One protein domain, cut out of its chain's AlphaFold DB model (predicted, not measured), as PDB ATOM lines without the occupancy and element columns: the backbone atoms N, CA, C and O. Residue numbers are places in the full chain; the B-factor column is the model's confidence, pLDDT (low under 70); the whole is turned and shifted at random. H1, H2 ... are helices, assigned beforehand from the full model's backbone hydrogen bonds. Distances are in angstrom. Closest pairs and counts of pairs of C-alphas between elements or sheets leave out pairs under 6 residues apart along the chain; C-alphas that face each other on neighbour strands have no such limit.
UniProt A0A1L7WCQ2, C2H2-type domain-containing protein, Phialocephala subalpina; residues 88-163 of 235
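What this domain is: This is residues 88 to 163 of the 235 residues of the protein "C2H2-type domain-containing protein" of Phialocephala subalpina (UniProt A0A1L7WCQ2). Look for two unequal lobes: in the larger, H1 and H4 each pack on H2, while the smaller holds H3 and the loop of residues 124 to 137 that leads into it. The link from H3 to H4 brings the backbone back to H2. You will find 76 residues with four named helices, H1, H2, H3 and H4 in that order, and no named strand; the class is all helix. The whole is compact, with a radius of gyration of the C-alphas of 12.6 A, and only just elongated, with spans of 33 by 22 by 22 A.

How they stand to each other: Begin at Ser 88 and pass residues 88 to 100, a stretch with no named element, to reach H1, residues 101 to 110. After a tight link comes H2, residues 114 to 123, and the two touch: the closest C-alphas, those of Ile 108 and His 116, are 5.4 A apart. H1 and H2 run opposite ways at a steep tilt of 53 degrees. Go on to H3, residues 138 to 149, which is close to H2 but not clearly touching it; their closest C-alphas, those of Leu 123 and Pro 138, are 7.3 A apart. H3 and H1 are apart. Then find H4, residues 156 to 161, which touches H2, with the C-alphas of Leu 119 and Ala 157 the closest at 6.0 A. H2 and H4 run opposite ways at a tilt of 38 degrees, only just steep. H4 is only just apart from H1, and only just apart from H3, with closest C-alphas 8.2 A apart in each case. In H1, H2, H3 and H4 every O i to N i+4 pair is within hydrogen-bond range.

Where its parts are: Find C-alpha 101 at (256.455, 253.784, 337.143); from there H1 runs 14.2 A to Gly 110. H2 runs 14.4 A from Glu 114 to Leu 123. Find C-alpha 138 at (257.950, 268.197, 333.850), where H3, the longest helix by residues with 12, begins its 15.6 A to His 149. H4 covers 8.5 A from Arg 156 and ends with C-alpha 161 at (243.306, 260.343, 339.986).

The domain as a whole: The two C-alphas farthest apart are those of Thr 95 and Lys 133, 34.4 A. The printed part has no cut. The link from H2 to H3, with 14 residues, is long; the one from H3 to H4, with 6, is short. In the B-factor column you will find a mean pLDDT of 86.1 for the printed part of this model, with residues 151 to 153 and 162 to 163 under 70.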
ATOM      1  N   SER A  88     249.128 249.906 339.460       90.69
ATOM      2  CA  SER A  88     247.970 249.819 338.563       90.69
ATOM      3  C   SER A  88     247.702 251.149 337.865       90.69
ATOM      4  O   SER A  88     247.916 252.212 338.436       90.69
ATOM      5  N   CYS A  89     247.220 251.113 336.626       91.81
ATOM      6  CA  CYS A  89     246.794 252.333 335.960       91.81
ATOM      7  C   CYS A  89     245.632 252.968 336.738       91.81
ATOM      8  O   CYS A  89     244.667 252.269 337.037       91.81
ATOM      9  N   PRO A  90     245.709 254.264 337.076       88.81
ATOM     10  CA  PRO A  90     244.654 254.925 337.830       88.81
ATOM     11  C   PRO A  90     243.506 255.450 336.947       88.81
ATOM     12  O   PRO A  90     242.613 256.112 337.459       88.81
ATOM     13  N   ALA A  91     243.537 255.200 335.634       88.38
ATOM     14  CA  ALA A  91     242.451 255.553 334.725       88.38
ATOM     15  C   ALA A  91     241.208 254.689 334.989       88.38
ATOM     16  O   ALA A  91     241.308 253.460 335.065       88.38
ATOM     17  N   ASP A  92     240.036 255.325 335.057       83.69
ATOM     18  CA  ASP A  92     238.750 254.624 335.053       83.69
ATOM     19  C   ASP A  92     238.689 253.717 333.828       83.69
ATOM     20  O   ASP A  92     239.025 254.185 332.753       83.69
ATOM     21  N   ASN A  93     238.263 252.458 333.987       84.88
ATOM     22  CA  ASN A  93     238.229 251.401 332.962       84.88
ATOM     23  C   ASN A  93     239.564 250.726 332.578       84.88
ATOM     24  O   ASN A  93     239.543 249.789 331.776       84.88
ATOM     25  N   CYS A  94     240.700 251.095 333.180       90.94
ATOM     26  CA  CYS A  94     241.982 250.453 332.884       90.94
ATOM     27  C   CYS A  94     242.401 249.441 333.960       90.94
ATOM     28  O   CYS A  94     242.622 249.787 335.115       90.94
ATOM     29  N   THR A  95     242.586 248.174 333.577       89.69
ATOM     30  CA  THR A  95     243.015 247.092 334.489       89.69
ATOM     31  C   THR A  95     244.510 246.768 334.406       89.69
ATOM     32  O   THR A  95     244.985 245.823 335.040       89.69
ATOM     33  N   LYS A  96     245.284 247.529 333.621       90.88
ATOM     34  CA  LYS A  96     246.712 247.254 333.416       90.88
ATOM     35  C   LYS A  96     247.522 247.637 334.652       90.88
ATOM     36  O   LYS A  96     247.340 248.715 335.208       90.88
ATOM     37  N   ALA A  97     248.461 246.780 335.044       91.31
ATOM     38  CA  ALA A  97     249.378 247.034 336.151       91.31
ATOM     39  C   ALA A  97     250.825 246.769 335.742       91.31
ATOM     40  O   ALA A  97     251.124 245.791 335.055       91.31
ATOM     41  N   PHE A  98     251.723 247.637 336.198       91.31
ATOM     42  CA  PHE A  98     253.129 247.646 335.810       91.31
ATOM     43  C   PHE A  98     254.023 247.459 337.029       91.31
ATOM     44  O   PHE A  98     253.693 247.855 338.140       91.31
ATOM     45  N   ASP A  99     255.178 246.850 336.828       88.94
ATOM     46  CA  ASP A  99     256.226 246.705 337.837       88.94
ATOM     47  C   ASP A  99     256.974 248.020 338.103       88.94
ATOM     48  O   ASP A  99     257.474 248.240 339.206       88.94
ATOM     49  N   ARG A 100     257.025 248.904 337.099       87.06
ATOM     50  CA  ARG A 100     257.754 250.171 337.141       87.06
ATOM     51  C   ARG A 100     256.896 251.375 336.749       87.06
ATOM     52  O   ARG A 100     256.044 251.303 335.861       87.06
ATOM     53  N   THR A 101     257.183 252.521 337.364       87.44
ATOM     54  CA  THR A 101     256.455 253.784 337.143       87.44
ATOM     55  C   THR A 101     256.672 254.367 335.743       87.44
ATOM     56  O   THR A 101     255.766 254.960 335.169       87.44
ATOM     57  N   ASP A 102     257.853 254.190 335.152       88.75
ATOM     58  CA  ASP A 102     258.145 254.644 333.790       88.75
ATOM     59  C   ASP A 102     257.338 253.875 332.737       88.75
ATOM     60  O   ASP A 102     256.831 254.478 331.790       88.75
ATOM     61  N   HIS A 103     257.141 252.567 332.936       91.62
ATOM     62  CA  HIS A 103     256.256 251.759 332.096       91.62
ATOM     63  C   HIS A 103     254.800 252.218 332.203       91.62
ATOM     64  O   HIS A 103     254.131 252.340 331.177       91.62
ATOM     65  N   LEU A 104     254.343 252.545 333.415       91.94
ATOM     66  CA  LEU A 104     253.018 253.118 333.641       91.94
ATOM     67  C   LEU A 104     252.850 254.471 332.928       91.94
ATOM     68  O   LEU A 104     251.870 254.666 332.216       91.94
ATOM     69  N   HIS A 105     253.809 255.394 333.050       90.88
ATOM     70  CA  HIS A 105     253.734 256.689 332.362       90.88
ATOM     71  C   HIS A 105     253.745 256.544 330.837       90.88
ATOM     72  O   HIS A 105     252.996 257.233 330.146       90.88
ATOM     73  N   ARG A 106     254.572 255.637 330.300       93.50
ATOM     74  CA  ARG A 106     254.579 255.326 328.864       93.50
ATOM     75  C   ARG A 106     253.237 254.757 328.413       93.50
ATOM     76  O   ARG A 106     252.754 255.142 327.357       93.50
ATOM     77  N   HIS A 107     252.641 253.871 329.208       93.62
ATOM     78  CA  HIS A 107     251.314 253.334 328.936       93.62
ATOM     79  C   HIS A 107     250.253 254.437 328.885       93.62
ATOM     80  O   HIS A 107     249.529 254.502 327.899       93.62
ATOM     81  N   ILE A 108     250.208 255.325 329.884       92.44
ATOM     82  CA  ILE A 108     249.226 256.418 329.944       92.44
ATOM     83  C   ILE A 108     249.321 257.319 328.704       92.44
ATOM     84  O   ILE A 108     248.300 257.651 328.118       92.44
ATOM     85  N   ARG A 109     250.538 257.652 328.254       92.88
ATOM     86  CA  ARG A 109     250.746 258.481 327.052       92.88
ATOM     87  C   ARG A 109     250.422 257.782 325.729       92.88
ATOM     88  O   ARG A 109     250.241 258.458 324.726       92.88
ATOM     89  N   GLY A 110     250.433 256.450 325.702       92.12
ATOM     90  CA  GLY A 110     250.223 255.660 324.486       92.12
ATOM     91  C   GLY A 110     248.771 255.242 324.250       92.12
ATOM     92  O   GLY A 110     248.489 254.610 323.237       92.12
ATOM     93  N   VAL A 111     247.870 255.539 325.188       92.31
ATOM     94  CA  VAL A 111     246.456 255.160 325.123       92.31
ATOM     95  C   VAL A 111     245.602 256.415 324.966       92.31
ATOM     96  O   VAL A 111     245.726 257.360 325.741       92.31
ATOM     97  N   TYR A 112     244.720 256.409 323.966       89.38
ATOM     98  CA  TYR A 112     243.896 257.555 323.571       89.38
ATOM     99  C   TYR A 112     242.452 257.453 324.086       89.38
ATOM    100  O   TYR A 112     241.513 257.802 323.379       89.38
ATOM    101  N   ASP A 113     242.276 256.984 325.319       90.38
ATOM    102  CA  ASP A 113     240.978 257.034 325.996       90.38
ATOM    103  C   ASP A 113     240.879 258.320 326.826       90.38
ATOM    104  O   ASP A 113     241.873 258.762 327.409       90.38
ATOM    105  N   GLU A 114     239.681 258.887 326.969       88.62
ATOM    106  CA  GLU A 114     239.424 260.079 327.799       88.62
ATOM    107  C   GLU A 114     240.088 260.068 329.198       88.62
ATOM    108  O   GLU A 114     240.775 261.040 329.544       88.62
ATOM    109  N   PRO A 115     239.994 258.994 330.012       88.06
ATOM    110  CA  PRO A 115     240.645 258.971 331.323       88.06
ATOM    111  C   PRO A 115     242.181 258.958 331.230       88.06
ATOM    112  O   PRO A 115     242.852 259.533 332.086       88.06
ATOM    113  N   HIS A 116     242.768 258.387 330.175       91.75
ATOM    114  CA  HIS A 116     244.220 258.406 329.959       91.75
ATOM    115  C   HIS A 116     244.708 259.757 329.417       91.75
ATOM    116  O   HIS A 116     245.793 260.219 329.788       91.75
ATOM    117  N   LEU A 117     243.902 260.442 328.600       91.69
ATOM    118  CA  LEU A 117     244.204 261.785 328.104       91.69
ATOM    119  C   LEU A 117     244.221 262.818 329.237       91.69
ATOM    120  O   LEU A 117     245.113 263.670 329.276       91.69
ATOM    121  N   SER A 118     243.292 262.728 330.195       89.75
ATOM    122  CA  SER A 118     243.290 263.611 331.371       89.75
ATOM    123  C   SER A 118     244.549 263.419 332.229       89.75
ATOM    124  O   SER A 118     245.227 264.394 332.565       89.75
ATOM    125  N   LEU A 119     244.944 262.168 332.483       90.12
ATOM    126  CA  LEU A 119     246.181 261.836 333.192       90.12
ATOM    127  C   LEU A 119     247.431 262.272 332.418       90.12
ATOM    128  O   LEU A 119     248.388 262.756 333.022       90.12
ATOM    129  N   THR A 120     247.425 262.160 331.088       91.19
ATOM    130  CA  THR A 120     248.525 262.636 330.236       91.19
ATOM    131  C   THR A 120     248.722 264.143 330.386       91.19
ATOM    132  O   THR A 120     249.845 264.585 330.629       91.19
ATOM    133  N   ARG A 121     247.639 264.934 330.359       91.75
ATOM    134  CA  ARG A 121     247.710 266.389 330.602       91.75
ATOM    135  C   ARG A 121     248.318 266.711 331.966       91.75
ATOM    136  O   ARG A 121     249.125 267.630 332.075       91.75
ATOM    137  N   VAL A 122     247.965 265.943 332.996       89.56
ATOM    138  CA  VAL A 122     248.536 266.101 334.341       89.56
ATOM    139  C   VAL A 122     250.030 265.774 334.355       89.56
ATOM    140  O   VAL A 122     250.805 266.523 334.947       89.56
ATOM    141  N   LEU A 123     250.450 264.676 333.720       89.62
ATOM    142  CA  LEU A 123     251.854 264.252 333.667       89.62
ATOM    143  C   LEU A 123     252.744 265.226 332.888       89.62
ATOM    144  O   LEU A 123     253.902 265.422 333.259       89.62
ATOM    145  N   ASP A 124     252.208 265.838 331.836       90.06
ATOM    146  CA  ASP A 124     252.942 266.775 330.984       90.06
ATOM    147  C   ASP A 124     252.832 268.230 331.460       90.06
ATOM    148  O   ASP A 124     253.416 269.135 330.857       90.06
ATOM    149  N   GLN A 125     252.135 268.463 332.574       90.69
ATOM    150  CA  GLN A 125     252.046 269.769 333.202       90.69
ATOM    151  C   GLN A 125     253.434 270.298 333.588       90.69
ATOM    152  O   GLN A 125     254.314 269.574 334.056       90.69
ATOM    153  N   LYS A 126     253.613 271.606 333.397       92.56
ATOM    154  CA  LYS A 126     254.895 272.306 333.558       92.56
ATOM    155  C   LYS A 126     254.879 273.403 334.611       92.56
ATOM    156  O   LYS A 126     255.883 274.070 334.795       92.56
ATOM    157  N   TYR A 127     253.772 273.590 335.316       91.00
ATOM    158  CA  TYR A 127     253.665 274.593 336.368       91.00
ATOM    159  C   TYR A 127     253.169 273.976 337.673       91.00
ATOM    160  O   TYR A 127     252.381 273.026 337.680       91.00
ATOM    161  N   CYS A 128     253.635 274.532 338.785       89.38
ATOM    162  CA  CYS A 128     253.222 274.138 340.121       89.38
ATOM    163  C   CYS A 128     251.883 274.788 340.457       89.38
ATOM    164  O   CYS A 128     251.747 276.006 340.398       89.38
ATOM    165  N   VAL A 129     250.890 273.995 340.852       85.69
ATOM    166  CA  VAL A 129     249.559 274.522 341.205       85.69
ATOM    167  C   VAL A 129     249.584 275.266 342.545       85.69
ATOM    168  O   VAL A 129     248.808 276.194 342.747       85.69
ATOM    169  N   LEU A 130     250.503 274.898 343.444       86.38
ATOM    170  CA  LEU A 130     250.578 275.460 344.795       86.38
ATOM    171  C   LEU A 130     251.240 276.839 344.817       86.38
ATOM    172  O   LEU A 130     250.725 277.757 345.447       86.38
ATOM    173  N   CYS A 131     252.364 277.004 344.115       88.38
ATOM    174  CA  CYS A 131     253.115 278.264 344.105       88.38
ATOM    175  C   CYS A 131     253.146 278.980 342.746       88.38
ATOM    176  O   CYS A 131     253.805 280.010 342.626       88.38
ATOM    177  N   LYS A 132     252.454 278.448 341.728       87.94
ATOM    178  CA  LYS A 132     252.315 279.019 340.373       87.94
ATOM    179  C   LYS A 132     253.625 279.233 339.601       87.94
ATOM    180  O   LYS A 132     253.621 279.923 338.589       87.94
ATOM    181  N   LYS A 133     254.732 278.622 340.034       89.50
ATOM    182  CA  LYS A 133     256.002 278.635 339.290       89.50
ATOM    183  C   LYS A 133     255.922 277.737 338.061       89.50
ATOM    184  O   LYS A 133     255.419 276.617 338.162       89.50
ATOM    185  N   ASP A 134     256.446 278.205 336.939       93.50
ATOM    186  CA  ASP A 134     256.584 277.458 335.695       93.50
ATOM    187  C   ASP A 134     257.981 276.831 335.560       93.50
ATOM    188  O   ASP A 134     258.971 277.273 336.142       93.50
ATOM    189  N   PHE A 135     258.049 275.742 334.804       93.44
ATOM    190  CA  PHE A 135     259.246 274.941 334.602       93.44
ATOM    191  C   PHE A 135     259.370 274.566 333.131       93.44
ATOM    192  O   PHE A 135     258.396 274.248 332.453       93.44
ATOM    193  N   LYS A 136     260.604 274.515 332.625       91.38
ATOM    194  CA  LYS A 136     260.856 274.128 331.228       91.38
ATOM    195  C   LYS A 136     260.503 272.661 330.963       91.38
ATOM    196  O   LYS A 136     260.063 272.316 329.864       91.38
ATOM    197  N   ARG A 137     260.699 271.791 331.961       91.31
ATOM    198  CA  ARG A 137     260.474 270.344 331.865       91.31
ATOM    199  C   ARG A 137     259.612 269.824 333.024       91.31
ATOM    200  O   ARG A 137     259.819 270.253 334.159       91.31
ATOM    201  N   PRO A 138     258.742 268.824 332.786       89.31
ATOM    202  CA  PRO A 138     257.950 268.197 333.850       89.31
ATOM    203  C   PRO A 138     258.795 267.569 334.969       89.31
ATOM    204  O   PRO A 138     258.396 267.574 336.128       89.31
ATOM    205  N   CYS A 139     259.996 267.061 334.662       88.19
ATOM    206  CA  CYS A 139     260.897 266.514 335.682       88.19
ATOM    207  C   CYS A 139     261.383 267.570 336.688       88.19
ATOM    208  O   CYS A 139     261.574 267.254 337.862       88.19
ATOM    209  N   ASP A 140     261.564 268.816 336.240       91.19
ATOM    210  CA  ASP A 140     262.000 269.920 337.097       91.19
ATOM    211  C   ASP A 140     260.855 270.373 338.002       91.19
ATOM    212  O   ASP A 140     261.073 270.631 339.185       91.19
ATOM    213  N   LEU A 141     259.624 270.359 337.479       90.69
ATOM    214  CA  LEU A 141     258.420 270.571 338.275       90.69
ATOM    215  C   LEU A 141     258.281 269.508 339.368       90.69
ATOM    216  O   LEU A 141     258.083 269.852 340.529       90.69
ATOM    217  N   VAL A 142     258.429 268.225 339.023       88.00
ATOM    218  CA  VAL A 142     258.374 267.130 340.006       88.00
ATOM    219  C   VAL A 142     259.428 267.318 341.097       88.00
ATOM    220  O   VAL A 142     259.133 267.148 342.278       88.00
ATOM    221  N   ARG A 143     260.653 267.704 340.721       90.19
ATOM    222  CA  ARG A 143     261.720 267.998 341.683       90.19
ATOM    223  C   ARG A 143     261.362 269.178 342.587       90.19
ATOM    224  O   ARG A 143     261.606 269.104 343.784       90.19
ATOM    225  N   HIS A 144     260.788 270.235 342.020       91.38
ATOM    226  CA  HIS A 144     260.346 271.403 342.769       91.38
ATOM    227  C   HIS A 144     259.225 271.071 343.760       91.38
ATOM    228  O   HIS A 144     259.310 271.463 344.920       91.38
ATOM    229  N   GLU A 145     258.195 270.341 343.328       88.06
ATOM    230  CA  GLU A 145     257.100 269.925 344.209       88.06
ATOM    231  C   GLU A 145     257.636 269.105 345.379       88.06
ATOM    232  O   GLU A 145     257.244 269.343 346.518       88.06
ATOM    233  N   LYS A 146     258.611 268.236 345.100       87.12
ATOM    234  CA  LYS A 146     259.293 267.451 346.118       87.12
ATOM    235  C   LYS A 146     260.069 268.319 347.117       87.12
ATOM    236  O   LYS A 146     259.969 268.145 348.317       87.12
ATOM    237  N   SER A 147     260.855 269.294 346.667       88.12
ATOM    238  CA  SER A 147     261.697 270.060 347.600       88.12
ATOM    239  C   SER A 147     260.963 271.170 348.356       88.12
ATOM    240  O   SER A 147     261.406 271.558 349.431       88.12
ATOM    241  N   PHE A 148     259.889 271.729 347.786       83.88
ATOM    242  CA  PHE A 148     259.215 272.916 348.334       83.88
ATOM    243  C   PHE A 148     257.827 272.641 348.922       83.88
ATOM    244  O   PHE A 148     257.295 273.511 349.611       83.88
ATOM    245  N   HIS A 149     257.224 271.481 348.646       84.38
ATOM    246  CA  HIS A 149     255.845 271.177 349.042       84.38
ATOM    247  C   HIS A 149     255.671 269.784 349.682       84.38
ATOM    248  O   HIS A 149     254.533 269.354 349.865       84.38
ATOM    249  N   ASP A 150     256.752 269.064 349.997       75.69
ATOM    250  CA  ASP A 150     256.676 267.666 350.447       75.69
ATOM    251  C   ASP A 150     256.146 267.481 351.872       75.69
ATOM    252  O   ASP A 150     256.729 267.997 352.821       75.69
ATOM    253  N   GLU A 151     255.182 266.562 352.011       59.44
ATOM    254  CA  GLU A 151     255.042 265.729 353.219       59.44
ATOM    255  C   GLU A 151     254.935 264.214 352.931       59.44
ATOM    256  O   GLU A 151     255.227 263.418 353.810       59.44
ATOM    257  N   THR A 152     254.617 263.752 351.715       63.88
ATOM    258  CA  THR A 152     254.777 262.339 351.286       63.88
ATOM    259  C   THR A 152     254.592 262.252 349.767       63.88
ATOM    260  O   THR A 152     253.477 262.324 349.252       63.88
ATOM    261  N   TYR A 153     255.681 262.140 349.006       66.31
ATOM    262  CA  TYR A 153     255.604 262.146 347.542       66.31
ATOM    263  C   TYR A 153     254.958 260.860 346.983       66.31
ATOM    264  O   TYR A 153     255.546 259.778 347.035       66.31
ATOM    265  N   ILE A 154     253.771 260.999 346.384       70.81
ATOM    266  CA  ILE A 154     253.103 259.996 345.539       70.81
ATOM    267  C   ILE A 154     253.157 260.499 344.089       70.81
ATOM    268  O   ILE A 154     253.035 261.701 343.841       70.81
ATOM    269  N   SER A 155     253.355 259.600 343.115       72.19
ATOM    270  CA  SER A 155     253.451 259.999 341.703       72.19
ATOM    271  C   SER A 155     252.214 260.780 341.235       72.19
ATOM    272  O   SER A 155     251.077 260.486 341.617       72.19
ATOM    273  N   ARG A 156     252.450 261.799 340.401       77.69
ATOM    274  CA  ARG A 156     251.449 262.800 339.994       77.69
ATOM    275  C   ARG A 156     250.183 262.167 339.403       77.69
ATOM    276  O   ARG A 156     249.091 262.630 339.703       77.69
ATOM    277  N   ALA A 157     250.322 261.070 338.655       78.62
ATOM    278  CA  ALA A 157     249.188 260.317 338.115       78.62
ATOM    279  C   ALA A 157     248.178 259.899 339.199       78.62
ATOM    280  O   ALA A 157     246.981 260.035 338.998       78.62
ATOM    281  N   TYR A 158     248.641 259.463 340.372       78.81
ATOM    282  CA  TYR A 158     247.754 259.038 341.459       78.81
ATOM    283  C   TYR A 158     247.253 260.209 342.299       78.81
ATOM    284  O   TYR A 158     246.113 260.183 342.752       78.81
ATOM    285  N   LYS A 159     248.069 261.261 342.468       77.12
ATOM    286  CA  LYS A 159     247.671 262.467 343.215       77.12
ATOM    287  C   LYS A 159     246.428 263.138 342.619       77.12
ATOM    288  O   LYS A 159     245.640 263.719 343.356       77.12
ATOM    289  N   PHE A 160     246.267 263.060 341.300       73.94
ATOM    290  CA  PHE A 160     245.140 263.663 340.583       73.94
ATOM    291  C   PHE A 160     244.096 262.648 340.104       73.94
ATOM    292  O   PHE A 160     243.040 263.055 339.642       73.94
ATOM    293  N   ALA A 161     244.334 261.345 340.256       71.00
ATOM    294  CA  ALA A 161     243.306 260.343 339.986       71.00
ATOM    295  C   ALA A 161     242.201 260.317 341.054       71.00
ATOM    296  O   ALA A 161     241.058 260.000 340.753       71.00
ATOM    297  N   SER A 162     242.513 260.688 342.302       58.72
ATOM    298  CA  SER A 162     241.535 260.728 343.400       58.72
ATOM    299  C   SER A 162     240.678 262.000 343.433       58.72
ATOM    300  O   SER A 162     239.762 262.101 344.245       58.72
ATOM    301  N   HIS A 163     240.964 262.973 342.565       47.47
ATOM    302  CA  HIS A 163     240.173 264.187 342.407       47.47
ATOM    303  C   HIS A 163     240.071 264.514 340.917       47.47
ATOM    304  O   HIS A 163     241.038 265.047 340.369       47.47
TER     305      HIS A 163